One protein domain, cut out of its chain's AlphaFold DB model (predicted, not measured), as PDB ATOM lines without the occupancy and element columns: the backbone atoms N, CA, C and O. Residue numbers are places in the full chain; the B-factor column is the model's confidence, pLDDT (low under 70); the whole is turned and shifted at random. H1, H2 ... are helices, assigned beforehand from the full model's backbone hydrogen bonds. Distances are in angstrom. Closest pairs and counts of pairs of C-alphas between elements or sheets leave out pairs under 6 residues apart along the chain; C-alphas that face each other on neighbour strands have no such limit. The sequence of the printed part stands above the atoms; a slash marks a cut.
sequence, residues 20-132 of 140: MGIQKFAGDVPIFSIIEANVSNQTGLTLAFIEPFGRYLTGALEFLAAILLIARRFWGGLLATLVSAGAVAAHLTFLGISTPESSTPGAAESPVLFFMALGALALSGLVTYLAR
ATOM      1  N   MET A  20      -9.340 -23.869 -21.872       97.94
ATOM      2  CA  MET A  20      -9.678 -24.676 -23.052       97.94
ATOM      3  C   MET A  20     -10.596 -23.939 -24.032       97.94
ATOM      4  O   MET A  20     -10.391 -24.034 -25.246       97.94
ATOM      5  N   GLY A  21     -11.556 -23.165 -23.521       97.62
ATOM      6  CA  GLY A  21     -12.445 -22.339 -24.331       97.62
ATOM      7  C   GLY A  21     -11.661 -21.297 -25.122       97.62
ATOM      8  O   GLY A  21     -11.832 -21.195 -26.334       97.62
ATOM      9  N   ILE A  22     -10.726 -20.589 -24.479       98.25
ATOM     10  CA  ILE A  22      -9.862 -19.601 -25.147       98.25
ATOM     11  C   ILE A  22      -9.085 -20.241 -26.302       98.25
ATOM     12  O   ILE A  22      -9.063 -19.671 -27.394       98.25
ATOM     13  N   GLN A  23      -8.512 -21.435 -26.108       96.62
ATOM     14  CA  GLN A  23      -7.803 -22.137 -27.187       96.62
ATOM     15  C   GLN A  23      -8.715 -22.379 -28.400       96.62
ATOM     16  O   GLN A  23      -8.299 -22.195 -29.541       96.62
ATOM     17  N   LYS A  24      -9.996 -22.696 -28.193       96.69
ATOM     18  CA  LYS A  24     -10.935 -22.903 -29.306       96.69
ATOM     19  C   LYS A  24     -11.320 -21.619 -30.037       96.69
ATOM     20  O   LYS A  24     -11.660 -21.709 -31.208       96.69
ATOM     21  N   PHE A  25     -11.225 -20.441 -29.428       95.50
ATOM     22  CA  PHE A  25     -11.495 -19.179 -30.134       95.50
ATOM     23  C   PHE A  25     -10.249 -18.532 -30.741       95.50
ATOM     24  O   PHE A  25     -10.358 -17.867 -31.765       95.50
ATOM     25  N   ALA A  26      -9.083 -18.710 -30.118       94.12
ATOM     26  CA  ALA A  26      -7.876 -17.952 -30.457       94.12
ATOM     27  C   ALA A  26      -6.622 -18.810 -30.700       94.12
ATOM     28  O   ALA A  26      -5.627 -18.291 -31.196       94.12
ATOM     29  N   GLY A  27      -6.641 -20.089 -30.327       92.81
ATOM     30  CA  GLY A  27      -5.501 -20.997 -30.457       92.81
ATOM     31  C   GLY A  27      -5.437 -21.711 -31.807       92.81
ATOM     32  O   GLY A  27      -6.364 -21.659 -32.615       92.81
ATOM     33  N   ASP A  28      -4.343 -22.425 -32.033       93.94
ATOM     34  CA  ASP A  28      -4.225 -23.379 -33.133       93.94
ATOM     35  C   ASP A  28      -4.799 -24.733 -32.684       93.94
ATOM     36  O   ASP A  28      -4.233 -25.393 -31.815       93.94
ATOM     37  N   VAL A  29      -5.971 -25.113 -33.203       93.69
ATOM     38  CA  VAL A  29      -6.708 -26.313 -32.767       93.69
ATOM     39  C   VAL A  29      -7.116 -27.133 -33.995       93.69
ATOM     40  O   VAL A  29      -8.258 -27.026 -34.446       93.69
ATOM     41  N   PRO A  30      -6.219 -27.979 -34.539       94.81
ATOM     42  CA  PRO A  30      -6.499 -28.758 -35.752       94.81
ATOM     43  C   PRO A  30      -7.578 -29.833 -35.548       94.81
ATOM     44  O   PRO A  30      -8.162 -30.328 -36.512       94.81
ATOM     45  N   ILE A  31      -7.857 -30.191 -34.293       95.38
ATOM     46  CA  ILE A  31      -8.664 -31.350 -33.886       95.38
ATOM     47  C   ILE A  31     -10.033 -31.409 -34.568       95.38
ATOM     48  O   ILE A  31     -10.454 -32.483 -34.977       95.38
ATOM     49  N   PHE A  32     -10.717 -30.281 -34.749       96.31
ATOM     50  CA  PHE A  32     -12.046 -30.269 -35.370       96.31
ATOM     51  C   PHE A  32     -11.999 -30.579 -36.868       96.31
ATOM     52  O   PHE A  32     -12.803 -31.378 -37.341       96.31
ATOM     53  N   SER A  33     -11.005 -30.052 -37.588       95.25
ATOM     54  CA  SER A  33     -10.780 -30.411 -38.996       95.25
ATOM     55  C   SER A  33     -10.416 -31.892 -39.159       95.25
ATOM     56  O   SER A  33     -10.865 -32.547 -40.098       95.25
ATOM     57  N   ILE A  34      -9.671 -32.454 -38.200       95.50
ATOM     58  CA  ILE A  34      -9.311 -33.877 -38.182       95.50
ATOM     59  C   ILE A  34     -10.540 -34.745 -37.903       95.50
ATOM     60  O   ILE A  34     -10.734 -35.746 -38.588       95.50
ATOM     61  N   ILE A  35     -11.396 -34.364 -36.943       96.12
ATOM     62  CA  ILE A  35     -12.671 -35.059 -36.708       96.12
ATOM     63  C   ILE A  35     -13.497 -35.054 -37.993       96.12
ATOM     64  O   ILE A  35     -13.994 -36.102 -38.389       96.12
ATOM     65  N   GLU A  36     -13.632 -33.904 -38.654       95.56
ATOM     66  CA  GLU A  36     -14.407 -33.787 -39.892       95.56
ATOM     67  C   GLU A  36     -13.883 -34.715 -40.996       95.56
ATOM     68  O   GLU A  36     -14.653 -35.482 -41.583       95.56
ATOM     69  N   ALA A  37     -12.567 -34.714 -41.217       94.75
ATOM     70  CA  ALA A  37     -11.918 -35.600 -42.176       94.75
ATOM     71  C   ALA A  37     -12.129 -37.079 -41.817       94.75
ATOM     72  O   ALA A  37     -12.492 -37.884 -42.677       94.75
ATOM     73  N   ASN A  38     -11.958 -37.445 -40.546       95.94
ATOM     74  CA  ASN A  38     -12.077 -38.831 -40.100       95.94
ATOM     75  C   ASN A  38     -13.525 -39.327 -40.112       95.94
ATOM     76  O   ASN A  38     -13.755 -40.480 -40.469       95.94
ATOM     77  N   VAL A  39     -14.510 -38.474 -39.820       95.38
ATOM     78  CA  VAL A  39     -15.930 -38.814 -39.996       95.38
ATOM     79  C   VAL A  39     -16.219 -39.114 -41.464       95.38
ATOM     80  O   VAL A  39     -16.815 -40.152 -41.758       95.38
ATOM     81  N   SER A  40     -15.752 -38.267 -42.384       95.50
ATOM     82  CA  SER A  40     -15.938 -38.492 -43.820       95.50
ATOM     83  C   SER A  40     -15.272 -39.794 -44.277       95.50
ATOM     84  O   SER A  40     -15.921 -40.632 -44.901       95.50
ATOM     85  N   ASN A  41     -14.028 -40.037 -43.858       95.31
ATOM     86  CA  ASN A  41     -13.278 -41.243 -44.215       95.31
ATOM     87  C   ASN A  41     -13.892 -42.537 -43.649       95.31
ATOM     88  O   ASN A  41     -13.864 -43.568 -44.315       95.31
ATOM     89  N   GLN A  42     -14.425 -42.505 -42.424       94.25
ATOM     90  CA  GLN A  42     -14.949 -43.701 -41.751       94.25
ATOM     91  C   GLN A  42     -16.416 -43.993 -42.082       94.25
ATOM     92  O   GLN A  42     -16.829 -45.151 -42.054       94.25
ATOM     93  N   THR A  43     -17.220 -42.961 -42.356       93.94
ATOM     94  CA  THR A  43     -18.686 -43.095 -42.493       93.94
ATOM     95  C   THR A  43     -19.222 -42.693 -43.866       93.94
ATOM     96  O   THR A  43     -20.377 -42.980 -44.170       93.94
ATOM     97  N   GLY A  44     -18.423 -42.011 -44.690       93.19
ATOM     98  CA  GLY A  44     -18.863 -41.411 -45.952       93.19
ATOM     99  C   GLY A  44     -19.702 -40.136 -45.790       93.19
ATOM    100  O   GLY A  44     -20.125 -39.557 -46.790       93.19
ATOM    101  N   LEU A  45     -19.959 -39.677 -44.558       93.25
ATOM    102  CA  LEU A  45     -20.720 -38.456 -44.287       93.25
ATOM    103  C   LEU A  45     -19.807 -37.231 -44.270       93.25
ATOM    104  O   LEU A  45     -18.880 -37.140 -43.470       93.25
ATOM    105  N   THR A  46     -20.125 -36.238 -45.098       91.31
ATOM    106  CA  THR A  46     -19.428 -34.946 -45.088       91.31
ATOM    107  C   THR A  46     -20.170 -33.969 -44.179       91.31
ATOM    108  O   THR A  46     -21.257 -33.501 -44.517       91.31
ATOM    109  N   LEU A  47     -19.590 -33.666 -43.016       89.19
ATOM    110  CA  LEU A  47     -20.171 -32.769 -42.014       89.19
ATOM    111  C   LEU A  47     -19.391 -31.452 -41.943       89.19
ATOM    112  O   LEU A  47     -18.704 -31.192 -40.961       89.19
ATOM    113  N   ALA A  48     -19.560 -30.600 -42.959       86.62
ATOM    114  CA  ALA A  48     -18.855 -29.317 -43.129       86.62
ATOM    115  C   ALA A  48     -19.178 -28.227 -42.076       86.62
ATOM    116  O   ALA A  48     -18.992 -27.036 -42.314       86.62
ATOM    117  N   PHE A  49     -19.746 -28.615 -40.935       88.81
ATOM    118  CA  PHE A  49     -20.049 -27.733 -39.812       88.81
ATOM    119  C   PHE A  49     -19.224 -28.065 -38.563       88.81
ATOM    120  O   PHE A  49     -19.332 -27.355 -37.561       88.81
ATOM    121  N   ILE A  50     -18.429 -29.139 -38.571       89.94
ATOM    122  CA  ILE A  50     -17.607 -29.503 -37.411       89.94
ATOM    123  C   ILE A  50     -16.526 -28.437 -37.194       89.94
ATOM    124  O   ILE A  50     -16.425 -27.911 -36.081       89.94
ATOM    125  N   GLU A  51     -15.817 -28.034 -38.250       92.06
ATOM    126  CA  GLU A  51     -15.022 -26.803 -38.269       92.06
ATOM    127  C   GLU A  51     -15.730 -25.736 -39.132       92.06
ATOM    128  O   GLU A  51     -16.188 -26.040 -40.231       92.06
ATOM    129  N   PRO A  52     -15.866 -24.473 -38.678       94.25
ATOM    130  CA  PRO A  52     -15.484 -23.934 -37.370       94.25
ATOM    131  C   PRO A  52     -16.605 -24.002 -36.314       94.25
ATOM    132  O   PRO A  52     -16.394 -23.632 -35.156       94.25
ATOM    133  N   PHE A  53     -17.827 -24.412 -36.675       95.69
ATOM    134  CA  PHE A  53     -18.979 -24.242 -35.779       95.69
ATOM    135  C   PHE A  53     -18.946 -25.186 -34.578       95.69
ATOM    136  O   PHE A  53     -19.212 -24.740 -33.464       95.69
ATOM    137  N   GLY A  54     -18.583 -26.458 -34.758       95.06
ATOM    138  CA  GLY A  54     -18.394 -27.400 -33.648       95.06
ATOM    139  C   GLY A  54     -17.303 -26.937 -32.677       95.06
ATOM    140  O   GLY A  54     -17.477 -26.998 -31.453       95.06
ATOM    141  N   ARG A  55     -16.219 -26.373 -33.215       96.56
ATOM    142  CA  ARG A  55     -15.143 -25.752 -32.437       96.56
ATOM    143  C   ARG A  55     -15.635 -24.592 -31.573       96.56
ATOM    144  O   ARG A  55     -15.450 -24.611 -30.355       96.56
ATOM    145  N   TYR A  56     -16.305 -23.608 -32.163       97.50
ATOM    146  CA  TYR A  56     -16.808 -22.461 -31.400       97.50
ATOM    147  C   TYR A  56     -17.957 -22.823 -30.461       97.50
ATOM    148  O   TYR A  56     -18.031 -22.287 -29.355       97.50
ATOM    149  N   LEU A  57     -18.818 -23.765 -30.849       97.50
ATOM    150  CA  LEU A  57     -19.892 -24.255 -29.992       97.50
ATOM    151  C   LEU A  57     -19.326 -24.904 -28.728       97.50
ATOM    152  O   LEU A  57     -19.732 -24.546 -27.625       97.50
ATOM    153  N   THR A  58     -18.368 -25.822 -28.863       97.81
ATOM    154  CA  THR A  58     -17.758 -26.473 -27.695       97.81
ATOM    155  C   THR A  58     -17.012 -25.471 -26.812       97.81
ATOM    156  O   THR A  58     -17.171 -25.526 -25.596       97.81
ATOM    157  N   GLY A  59     -16.311 -24.490 -27.391       98.12
ATOM    158  CA  GLY A  59     -15.697 -23.402 -26.620       98.12
ATOM    159  C   GLY A  59     -16.721 -22.550 -25.858       98.12
ATOM    160  O   GLY A  59     -16.527 -22.234 -24.685       98.12
ATOM    161  N   ALA A  60     -17.849 -22.212 -26.487       98.56
ATOM    162  CA  ALA A  60     -18.930 -21.477 -25.833       98.56
ATOM    163  C   ALA A  60     -19.562 -22.284 -24.684       98.56
ATOM    164  O   ALA A  60     -19.855 -21.727 -23.623       98.56
ATOM    165  N   LEU A  61     -19.733 -23.598 -24.864       98.75
ATOM    166  CA  LEU A  61     -20.238 -24.491 -23.818       98.75
ATOM    167  C   LEU A  61     -19.263 -24.610 -22.640       98.75
ATOM    168  O   LEU A  61     -19.716 -24.667 -21.498       98.75
ATOM    169  N   GLU A  62     -17.950 -24.594 -22.881       98.75
ATOM    170  CA  GLU A  62     -16.936 -24.568 -21.818       98.75
ATOM    171  C   GLU A  62     -17.011 -23.276 -20.993       98.75
ATOM    172  O   GLU A  62     -17.028 -23.335 -19.761       98.75
ATOM    173  N   PHE A  63     -17.150 -22.113 -21.639       98.62
ATOM    174  CA  PHE A  63     -17.351 -20.847 -20.924       98.62
ATOM    175  C   PHE A  63     -18.663 -20.817 -20.142       98.62
ATOM    176  O   PHE A  63     -18.685 -20.408 -18.978       98.62
ATOM    177  N   LEU A  64     -19.757 -21.287 -20.746       98.75
ATOM    178  CA  LEU A  64     -21.042 -21.387 -20.061       98.75
ATOM    179  C   LEU A  64     -20.944 -22.315 -18.844       98.75
ATOM    180  O   LEU A  64     -21.432 -21.968 -17.766       98.75
ATOM    181  N   ALA A  65     -20.278 -23.462 -18.983       98.75
ATOM    182  CA  ALA A  65     -20.035 -24.384 -17.881       98.75
ATOM    183  C   ALA A  65     -19.205 -23.728 -16.770       98.75
ATOM    184  O   ALA A  65     -19.567 -23.849 -15.600       98.75
ATOM    185  N   ALA A  66     -18.157 -22.974 -17.115       98.69
ATOM    186  CA  ALA A  66     -17.350 -22.232 -16.150       98.69
ATOM    187  C   ALA A  66     -18.177 -21.195 -15.370       98.69
ATOM    188  O   ALA A  66     -18.117 -21.166 -14.141       98.69
ATOM    189  N   ILE A  67     -19.013 -20.405 -16.050       98.50
ATOM    190  CA  ILE A  67     -19.919 -19.436 -15.404       98.50
ATOM    191  C   ILE A  67     -20.906 -20.161 -14.478       98.50
ATOM    192  O   ILE A  67     -21.097 -19.778 -13.317       98.50
ATOM    193  N   LEU A  68     -21.511 -21.249 -14.960       98.25
ATOM    194  CA  LEU A  68     -22.456 -22.043 -14.180       98.25
ATOM    195  C   LEU A  68     -21.792 -22.749 -12.994       98.25
ATOM    196  O   LEU A  68     -22.447 -22.917 -11.971       98.25
ATOM    197  N   LEU A  69     -20.516 -23.127 -13.057       98.00
ATOM    198  CA  LEU A  69     -19.805 -23.699 -11.907       98.00
ATOM    199  C   LEU A  69     -19.736 -22.717 -10.732       98.00
ATOM    200  O   LEU A  69     -19.756 -23.145  -9.577       98.00
ATOM    201  N   ILE A  70     -19.725 -21.414 -11.014       95.94
ATOM    202  CA  ILE A  70     -19.743 -20.370  -9.987       95.94
ATOM    203  C   ILE A  70     -21.175 -20.091  -9.522       95.94
ATOM    204  O   ILE A  70     -21.448 -20.117  -8.321       95.94
ATOM    205  N   ALA A  71     -22.100 -19.876 -10.461       96.31
ATOM    206  CA  ALA A  71     -23.465 -19.451 -10.148       96.31
ATOM    207  C   ALA A  71     -24.384 -20.601  -9.693       96.31
ATOM    208  O   ALA A  71     -25.190 -20.453  -8.776       96.31
ATOM    209  N   ARG A  72     -24.295 -21.761 -10.351       96.31
ATOM    210  CA  ARG A  72     -25.192 -22.920 -10.196       96.31
ATOM    211  C   ARG A  72     -24.411 -24.235 -10.332       96.31
ATOM    212  O   ARG A  72     -24.605 -24.985 -11.287       96.31
ATOM    213  N   ARG A  73     -23.552 -24.516  -9.343       95.25
ATOM    214  CA  ARG A  73     -22.552 -25.611  -9.322       95.25
ATOM    215  C   ARG A  73     -22.988 -26.927  -9.966       95.25
ATOM    216  O   ARG A  73     -22.231 -27.475 -10.756       95.25
ATOM    217  N   PHE A  74     -24.181 -27.427  -9.637       96.75
ATOM    218  CA  PHE A  74     -24.690 -28.681 -10.199       96.75
ATOM    219  C   PHE A  74     -24.806 -28.629 -11.727       96.75
ATOM    220  O   PHE A  74     -24.304 -29.512 -12.410       96.75
ATOM    221  N   TRP A  75     -25.413 -27.568 -12.263       98.25
ATOM    222  CA  TRP A  75     -25.612 -27.395 -13.702       98.25
ATOM    223  C   TRP A  75     -24.299 -27.138 -14.437       98.25
ATOM    224  O   TRP A  75     -24.106 -27.662 -15.529       98.25
ATOM    225  N   GLY A  76     -23.378 -26.391 -13.822       98.38
ATOM    226  CA  GLY A  76     -22.037 -26.198 -14.376       98.38
ATOM    227  C   GLY A  76     -21.238 -27.496 -14.435       98.38
ATOM    228  O   GLY A  76     -20.646 -27.805 -15.465       98.38
ATOM    229  N   GLY A  77     -21.281 -28.296 -13.365       98.38
ATOM    230  CA  GLY A  77     -20.661 -29.620 -13.336       98.38
ATOM    231  C   GLY A  77     -21.261 -30.558 -14.382       98.38
ATOM    232  O   GLY A  77     -20.517 -31.219 -15.108       98.38
ATOM    233  N   LEU A  78     -22.593 -30.594 -14.492       98.62
ATOM    234  CA  LEU A  78     -23.289 -31.458 -15.443       98.62
ATOM    235  C   LEU A  78     -22.919 -31.098 -16.884       98.62
ATOM    236  O   LEU A  78     -22.566 -31.982 -17.662       98.62
ATOM    237  N   LEU A  79     -22.930 -29.806 -17.225       98.81
ATOM    238  CA  LEU A  79     -22.535 -29.350 -18.554       98.81
ATOM    239  C   LEU A  79     -21.062 -29.671 -18.848       98.81
ATOM    240  O   LEU A  79     -20.765 -30.229 -19.900       98.81
ATOM    241  N   ALA A  80     -20.155 -29.404 -17.903       98.81
ATOM    242  CA  ALA A  80     -18.739 -29.756 -18.034       98.81
ATOM    243  C   ALA A  80     -18.528 -31.266 -18.237       98.81
ATOM    244  O   ALA A  80     -17.662 -31.671 -19.010       98.81
ATOM    245  N   THR A  81     -19.346 -32.092 -17.582       98.81
ATOM    246  CA  THR A  81     -19.321 -33.554 -17.721       98.81
ATOM    247  C   THR A  81     -19.745 -33.980 -19.114       98.81
ATOM    248  O   THR A  81     -19.053 -34.787 -19.723       98.81
ATOM    249  N   LEU A  82     -20.825 -33.411 -19.652       98.75
ATOM    250  CA  LEU A  82     -21.280 -33.714 -21.011       98.75
ATOM    251  C   LEU A  82     -20.257 -33.278 -22.069       98.75
ATOM    252  O   LEU A  82     -19.959 -34.050 -22.975       98.75
ATOM    253  N   VAL A  83     -19.676 -32.084 -21.927       98.69
ATOM    254  CA  VAL A  83     -18.637 -31.587 -22.846       98.69
ATOM    255  C   VAL A  83     -17.384 -32.466 -22.788       98.69
ATOM    256  O   VAL A  83     -16.892 -32.902 -23.827       98.69
ATOM    257  N   SER A  84     -16.899 -32.790 -21.584       98.75
ATOM    258  CA  SER A  84     -15.703 -33.630 -21.412       98.75
ATOM    259  C   SER A  84     -15.947 -35.067 -21.879       98.75
ATOM    260  O   SER A  84     -15.069 -35.671 -22.488       98.75
ATOM    261  N   ALA A  85     -17.151 -35.609 -21.662       98.69
ATOM    262  CA  ALA A  85     -17.545 -36.914 -22.187       98.69
ATOM    263  C   ALA A  85     -17.573 -36.914 -23.721       98.69
ATOM    264  O   ALA A  85     -17.092 -37.864 -24.329       98.69
ATOM    265  N   GLY A  86     -18.068 -35.839 -24.344       98.25
ATOM    266  CA  GLY A  86     -18.010 -35.655 -25.795       98.25
ATOM    267  C   GLY A  86     -16.575 -35.625 -26.329       98.25
ATOM    268  O   GLY A  86     -16.283 -36.283 -27.323       98.25
ATOM    269  N   ALA A  87     -15.661 -34.937 -25.637       98.06
ATOM    270  CA  ALA A  87     -14.242 -34.921 -25.998       98.06
ATOM    271  C   ALA A  87     -13.600 -36.317 -25.892       98.06
ATOM    272  O   ALA A  87     -12.933 -36.760 -26.826       98.06
ATOM    273  N   VAL A  88     -13.845 -37.045 -24.796       98.69
ATOM    274  CA  VAL A  88     -13.373 -38.432 -24.638       98.69
ATOM    275  C   VAL A  88     -13.964 -39.335 -25.721       98.69
ATOM    276  O   VAL A  88     -13.234 -40.121 -26.318       98.69
ATOM    277  N   ALA A  89     -15.256 -39.207 -26.025       98.38
ATOM    278  CA  ALA A  89     -15.895 -39.981 -27.082       98.38
ATOM    279  C   ALA A  89     -15.249 -39.711 -28.449       98.38
ATOM    280  O   ALA A  89     -14.900 -40.664 -29.137       98.38
ATOM    281  N   ALA A  90     -14.997 -38.446 -28.799       97.25
ATOM    282  CA  ALA A  90     -14.309 -38.088 -30.040       97.25
ATOM    283  C   ALA A  90     -12.908 -38.718 -30.134       97.25
ATOM    284  O   ALA A  90     -12.523 -39.189 -31.205       97.25
ATOM    285  N   HIS A  91     -12.173 -38.796 -29.018       97.88
ATOM    286  CA  HIS A  91     -10.911 -39.537 -28.948       97.88
ATOM    287  C   HIS A  91     -11.074 -41.031 -29.213       97.88
ATOM    288  O   HIS A  91     -10.317 -41.606 -29.991       97.88
ATOM    289  N   LEU A  92     -12.076 -41.660 -28.608       97.81
ATOM    290  CA  LEU A  92     -12.289 -43.099 -28.743       97.81
ATOM    291  C   LEU A  92     -12.856 -43.514 -30.110       97.81
ATOM    292  O   LEU A  92     -12.742 -44.686 -30.460       97.81
ATOM    293  N   THR A  93     -13.446 -42.593 -30.879       95.81
ATOM    294  CA  THR A  93     -14.076 -42.913 -32.171       95.81
ATOM    295  C   THR A  93     -13.341 -42.340 -33.380       95.81
ATOM    296  O   THR A  93     -13.126 -43.059 -34.352       95.81
ATOM    297  N   PHE A  94     -12.956 -41.061 -33.351       95.44
ATOM    298  CA  PHE A  94     -12.514 -40.339 -34.551       95.44
ATOM    299  C   PHE A  94     -11.085 -39.810 -34.482       95.44
ATOM    300  O   PHE A  94     -10.506 -39.590 -35.537       95.44
ATOM    301  N   LEU A  95     -10.502 -39.588 -33.301       96.06
ATOM    302  CA  LEU A  95      -9.157 -39.000 -33.192       96.06
ATOM    303  C   LEU A  95      -8.066 -40.010 -32.831       96.06
ATOM    304  O   LEU A  95      -6.941 -39.869 -33.290       96.06
ATOM    305  N   GLY A  96      -8.375 -41.009 -32.003       95.81
ATOM    306  CA  GLY A  96      -7.358 -41.812 -31.328       95.81
ATOM    307  C   GLY A  96      -6.795 -41.116 -30.083       95.81
ATOM    308  O   GLY A  96      -7.256 -40.052 -29.674       95.81
ATOM    309  N   ILE A  97      -5.811 -41.749 -29.437       97.12
ATOM    310  CA  ILE A  97      -5.227 -41.262 -28.174       97.12
ATOM    311  C   ILE A  97      -4.243 -40.113 -28.419       97.12
ATOM    312  O   ILE A  97      -4.281 -39.123 -27.692       97.12
ATOM    313  N   SER A  98      -3.379 -40.249 -29.424       96.88
ATOM    314  CA  SER A  98      -2.390 -39.237 -29.792       96.88
ATOM    315  C   SER A  98      -2.940 -38.360 -30.908       96.88
ATOM    316  O   SER A  98      -3.453 -38.869 -31.901       96.88
ATOM    317  N   THR A  99      -2.840 -37.046 -30.739       96.12
ATOM    318  CA  THR A  99      -3.286 -36.058 -31.731       96.12
ATOM    319  C   THR A  99      -2.182 -35.040 -31.992       96.12
ATOM    320  O   THR A  99      -1.396 -34.782 -31.075       96.12
ATOM    321  N   PRO A 100      -2.116 -34.432 -33.188       96.56
ATOM    322  CA  PRO A 100      -1.117 -33.413 -33.487       96.56
ATOM    323  C   PRO A 100      -1.276 -32.186 -32.582       96.56
ATOM    324  O   PRO A 100      -2.394 -31.744 -32.306       96.56
ATOM    325  N   GLU A 101      -0.150 -31.633 -32.133       92.88
ATOM    326  CA  GLU A 101      -0.110 -30.475 -31.226       92.88
ATOM    327  C   GLU A 101      -0.387 -29.130 -31.922       92.88
ATOM    328  O   GLU A 101      -0.657 -28.135 -31.253       92.88
ATOM    329  N   SER A 102      -0.333 -29.086 -33.256       93.81
ATOM    330  CA  SER A 102      -0.571 -27.889 -34.070       93.81
ATOM    331  C   SER A 102      -1.034 -28.259 -35.483       93.81
ATOM    332  O   SER A 102      -0.961 -29.419 -35.896       93.81
ATOM    333  N   SER A 103      -1.485 -27.269 -36.254       93.06
ATOM    334  CA  SER A 103      -1.874 -27.441 -37.661       93.06
ATOM    335  C   SER A 103      -0.678 -27.510 -38.621       93.06
ATOM    336  O   SER A 103      -0.866 -27.614 -39.835       93.06
ATOM    337  N   THR A 104       0.565 -27.424 -38.129       94.38
ATOM    338  CA  THR A 104       1.747 -27.473 -39.000       94.38
ATOM    339  C   THR A 104       1.945 -28.878 -39.580       94.38
ATOM    340  O   THR A 104       1.870 -29.851 -38.827       94.38
ATOM    341  N   PRO A 105       2.261 -29.025 -40.881       91.38
ATOM    342  CA  PRO A 105       2.560 -30.333 -41.460       91.38
ATOM    343  C   PRO A 105       3.700 -31.036 -40.714       91.38
ATOM    344  O   PRO A 105       4.769 -30.459 -40.530       91.38
ATOM    345  N   GLY A 106       3.472 -32.281 -40.287       90.56
ATOM    346  CA  GLY A 106       4.448 -33.048 -39.507       90.56
ATOM    347  C   GLY A 106       4.571 -32.621 -38.040       90.56
ATOM    348  O   GLY A 106       5.589 -32.923 -37.418       90.56
ATOM    349  N   ALA A 107       3.571 -31.915 -37.491       93.81
ATOM    350  CA  ALA A 107       3.493 -31.617 -36.063       93.81
ATOM    351  C   ALA A 107       3.663 -32.886 -35.218       93.81
ATOM    352  O   ALA A 107       3.177 -33.960 -35.580       93.81
ATOM    353  N   ALA A 108       4.336 -32.747 -34.074       95.50
ATOM    354  CA  ALA A 108       4.452 -33.832 -33.114       95.50
ATOM    355  C   ALA A 108       3.061 -34.261 -32.627       95.50
ATOM    356  O   ALA A 108       2.172 -33.429 -32.432       95.50
ATOM    357  N   GLU A 109       2.884 -35.564 -32.424       96.38
ATOM    358  CA  GLU A 109       1.673 -36.115 -31.826       96.38
ATOM    359  C   GLU A 109       1.856 -36.324 -30.327       96.38
ATOM    360  O   GLU A 109       2.920 -36.735 -29.857       96.38
ATOM    361  N   SER A 110       0.786 -36.082 -29.573       96.69
ATOM    362  CA  SER A 110       0.819 -36.135 -28.119       96.69
ATOM    363  C   SER A 110      -0.509 -36.623 -27.539       96.69
ATOM    364  O   SER A 110      -1.572 -36.261 -28.050       96.69
ATOM    365  N   PRO A 111      -0.490 -37.422 -26.454       97.50
ATOM    366  CA  PRO A 111      -1.701 -37.910 -25.796       97.50
ATOM    367  C   PRO A 111      -2.270 -36.922 -24.764       97.50
ATOM    368  O   PRO A 111      -3.222 -37.239 -24.047       97.50
ATOM    369  N   VAL A 112      -1.672 -35.733 -24.635       97.12
ATOM    370  CA  VAL A 112      -2.001 -34.758 -23.585       97.12
ATOM    371  C   VAL A 112      -3.479 -34.366 -23.610       97.12
ATOM    372  O   VAL A 112      -4.115 -34.370 -22.557       97.12
ATOM    373  N   LEU A 113      -4.058 -34.105 -24.788       96.62
ATOM    374  CA  LEU A 113      -5.473 -33.735 -24.906       96.62
ATOM    375  C   LEU A 113      -6.411 -34.844 -24.411       96.62
ATOM    376  O   LEU A 113      -7.368 -34.555 -23.690       96.62
ATOM    377  N   PHE A 114      -6.096 -36.109 -24.703       98.25
ATOM    378  CA  PHE A 114      -6.886 -37.245 -24.235       98.25
ATOM    379  C   PHE A 114      -6.859 -37.366 -22.707       98.25
ATOM    380  O   PHE A 114      -7.906 -37.479 -22.063       98.25
ATOM    381  N   PHE A 115      -5.674 -37.281 -22.094       98.44
ATOM    382  CA  PHE A 115      -5.552 -37.359 -20.636       98.44
ATOM    383  C   PHE A 115      -6.143 -36.139 -19.922       98.44
ATOM    384  O   PHE A 115      -6.746 -36.290 -18.857       98.44
ATOM    385  N   MET A 116      -6.044 -34.946 -20.516       98.12
ATOM    386  CA  MET A 116      -6.742 -33.757 -20.025       98.12
ATOM    387  C   MET A 116      -8.261 -33.946 -20.074       98.12
ATOM    388  O   MET A 116      -8.933 -33.625 -19.095       98.12
ATOM    389  N   ALA A 117      -8.803 -34.513 -21.156       98.44
ATOM    390  CA  ALA A 117     -10.231 -34.801 -21.274       98.44
ATOM    391  C   ALA A 117     -10.701 -35.823 -20.221       98.44
ATOM    392  O   ALA A 117     -11.737 -35.614 -19.588       98.44
ATOM    393  N   LEU A 118      -9.918 -36.878 -19.958       98.69
ATOM    394  CA  LEU A 118     -10.201 -37.842 -18.884       98.69
ATOM    395  C   LEU A 118     -10.165 -37.192 -17.493       98.69
ATOM    396  O   LEU A 118     -11.067 -37.418 -16.682       98.69
ATOM    397  N   GLY A 119      -9.153 -36.368 -17.219       98.56
ATOM    398  CA  GLY A 119      -9.040 -35.636 -15.957       98.56
ATOM    399  C   GLY A 119     -10.199 -34.661 -15.746       98.56
ATOM    400  O   GLY A 119     -10.792 -34.626 -14.665       98.56
ATOM    401  N   ALA A 120     -10.571 -33.922 -16.793       98.56
ATOM    402  CA  ALA A 120     -11.710 -33.012 -16.784       98.56
ATOM    403  C   ALA A 120     -13.026 -33.759 -16.550       98.56
ATOM    404  O   ALA A 120     -13.801 -33.340 -15.692       98.56
ATOM    405  N   LEU A 121     -13.236 -34.895 -17.226       98.75
ATOM    406  CA  LEU A 121     -14.417 -35.742 -17.061       98.75
ATOM    407  C   LEU A 121     -14.543 -36.284 -15.629       98.75
ATOM    408  O   LEU A 121     -15.621 -36.233 -15.034       98.75
ATOM    409  N   ALA A 122     -13.443 -36.773 -15.053       98.50
ATOM    410  CA  ALA A 122     -13.431 -37.264 -13.678       98.50
ATOM    411  C   ALA A 122     -13.740 -36.137 -12.676       98.50
ATOM    412  O   ALA A 122     -14.592 -36.291 -11.794       98.50
ATOM    413  N   LEU A 123     -13.089 -34.980 -12.835       98.19
ATOM    414  CA  LEU A 123     -13.279 -33.828 -11.958       98.19
ATOM    415  C   LEU A 123     -14.693 -33.246 -12.073       98.19
ATOM    416  O   LEU A 123     -15.320 -32.948 -11.054       98.19
ATOM    417  N   SER A 124     -15.223 -33.109 -13.287       98.50
ATOM    418  CA  SER A 124     -16.577 -32.607 -13.518       98.50
ATOM    419  C   SER A 124     -17.636 -33.573 -12.999       98.50
ATOM    420  O   SER A 124     -18.605 -33.128 -12.377       98.50
ATOM    421  N   GLY A 125     -17.433 -34.884 -13.164       98.19
ATOM    422  CA  GLY A 125     -18.303 -35.910 -12.592       98.19
ATOM    423  C   GLY A 125     -18.340 -35.827 -11.066       98.19
ATOM    424  O   GLY A 125     -19.421 -35.793 -10.470       98.19
ATOM    425  N   LEU A 126     -17.173 -35.677 -10.428       96.38
ATOM    426  CA  LEU A 126     -17.070 -35.471  -8.983       96.38
ATOM    427  C   LEU A 126     -17.789 -34.190  -8.536       96.38
ATOM    428  O   LEU A 126     -18.588 -34.231  -7.600       96.38
ATOM    429  N   VAL A 127     -17.547 -33.058  -9.202       96.69
ATOM    430  CA  VAL A 127     -18.206 -31.782  -8.876       96.69
ATOM    431  C   VAL A 127     -19.725 -31.901  -8.999       96.69
ATOM    432  O   VAL A 127     -20.444 -31.470  -8.095       96.69
ATOM    433  N   THR A 128     -20.217 -32.533 -10.065       97.50
ATOM    434  CA  THR A 128     -21.651 -32.781 -10.286       97.50
ATOM    435  C   THR A 128     -22.236 -33.629  -9.164       97.50
ATOM    436  O   THR A 128     -23.246 -33.257  -8.563       97.50
ATOM    437  N   TYR A 129     -21.568 -34.736  -8.827       95.81
ATOM    438  CA  TYR A 129     -21.984 -35.631  -7.754       95.81
ATOM    439  C   TYR A 129     -22.050 -34.903  -6.409       95.81
ATOM    440  O   TYR A 129     -23.050 -35.020  -5.700       95.81
ATOM    441  N   LEU A 130     -21.028 -34.119  -6.058       93.56
ATOM    442  CA  LEU A 130     -20.974 -33.375  -4.796       93.56
ATOM    443  C   LEU A 130     -21.983 -32.218  -4.730       93.56
ATOM    444  O   LEU A 130     -22.430 -31.862  -3.640       93.56
ATOM    445  N   ALA A 131     -22.344 -31.635  -5.874       93.81
ATOM    446  CA  ALA A 131     -23.287 -30.525  -5.965       93.81
ATOM    447  C   ALA A 131     -24.754 -30.960  -6.129       93.81
ATOM    448  O   ALA A 131     -25.625 -30.092  -6.215       93.81
ATOM    449  N   ARG A 132     -25.044 -32.269  -6.177       93.25
ATOM    450  CA  ARG A 132     -26.404 -32.781  -6.393       93.25
ATOM    451  C   ARG A 132     -27.394 -32.272  -5.332       93.25
ATOM    452  O   ARG A 132     -27.048 -32.253  -4.143       93.25
TER     453      ARG A 132
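What this domain is: This is residues 20 to 132 of the 140 residues of an uncharacterized protein of Alphaproteobacteria bacterium HGW-Alphaproteobacteria-18 (UniProt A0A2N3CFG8). Three long helices, H3, H4 and H5, run up and down side by side with H4 in the middle, while H2 packs across one end of H3 and H4 and short H1 packs on H3. The printed part has 113 residues with five named helices, H1 to H5 along the chain, and no named strand: all helix. It is compact, radius of gyration of the C-alphas 14.6 A, and spans 43 by 28 by 25 A.

Where its parts are: H1, residues 20 to 26, begins at C-alpha 20 (-9.678, -24.676, -23.052). H2 is residues 31 to 43. From first to last C-alpha, H3, residues 50 to 71, measures 29.6 A, H4, residues 73 to 95, 30.5 A, and H5, residues 112 to 131, 28.0 A.

How they stand to each other: H1 touches H3, closest C-alphas Gly 21 and Gly 59, 4.1 A. H2 touches H4 at a steep tilt of 55 degrees, with residues 90 to 95 of H4 alone, closest C-alphas Ile 35 and Phe 94, 5.7 A. H3 and H4 form a helical hairpin at 27 degrees, closest C-alphas Leu 69 and Gly 76, 4.2 A; H4 and H5 form another at 28 degrees, closest C-alphas Gly 77 and Thr 128, 4.5 A. Every O i to N i+4 pair is within hydrogen-bond range in H1, H2 and H5, with 16 of 18 in H3 and 18 of 19 in H4.

The domain as a whole: The printed part has no cut; the H4 to H5 link is long, and no printed residue is under 70 in pLDDT.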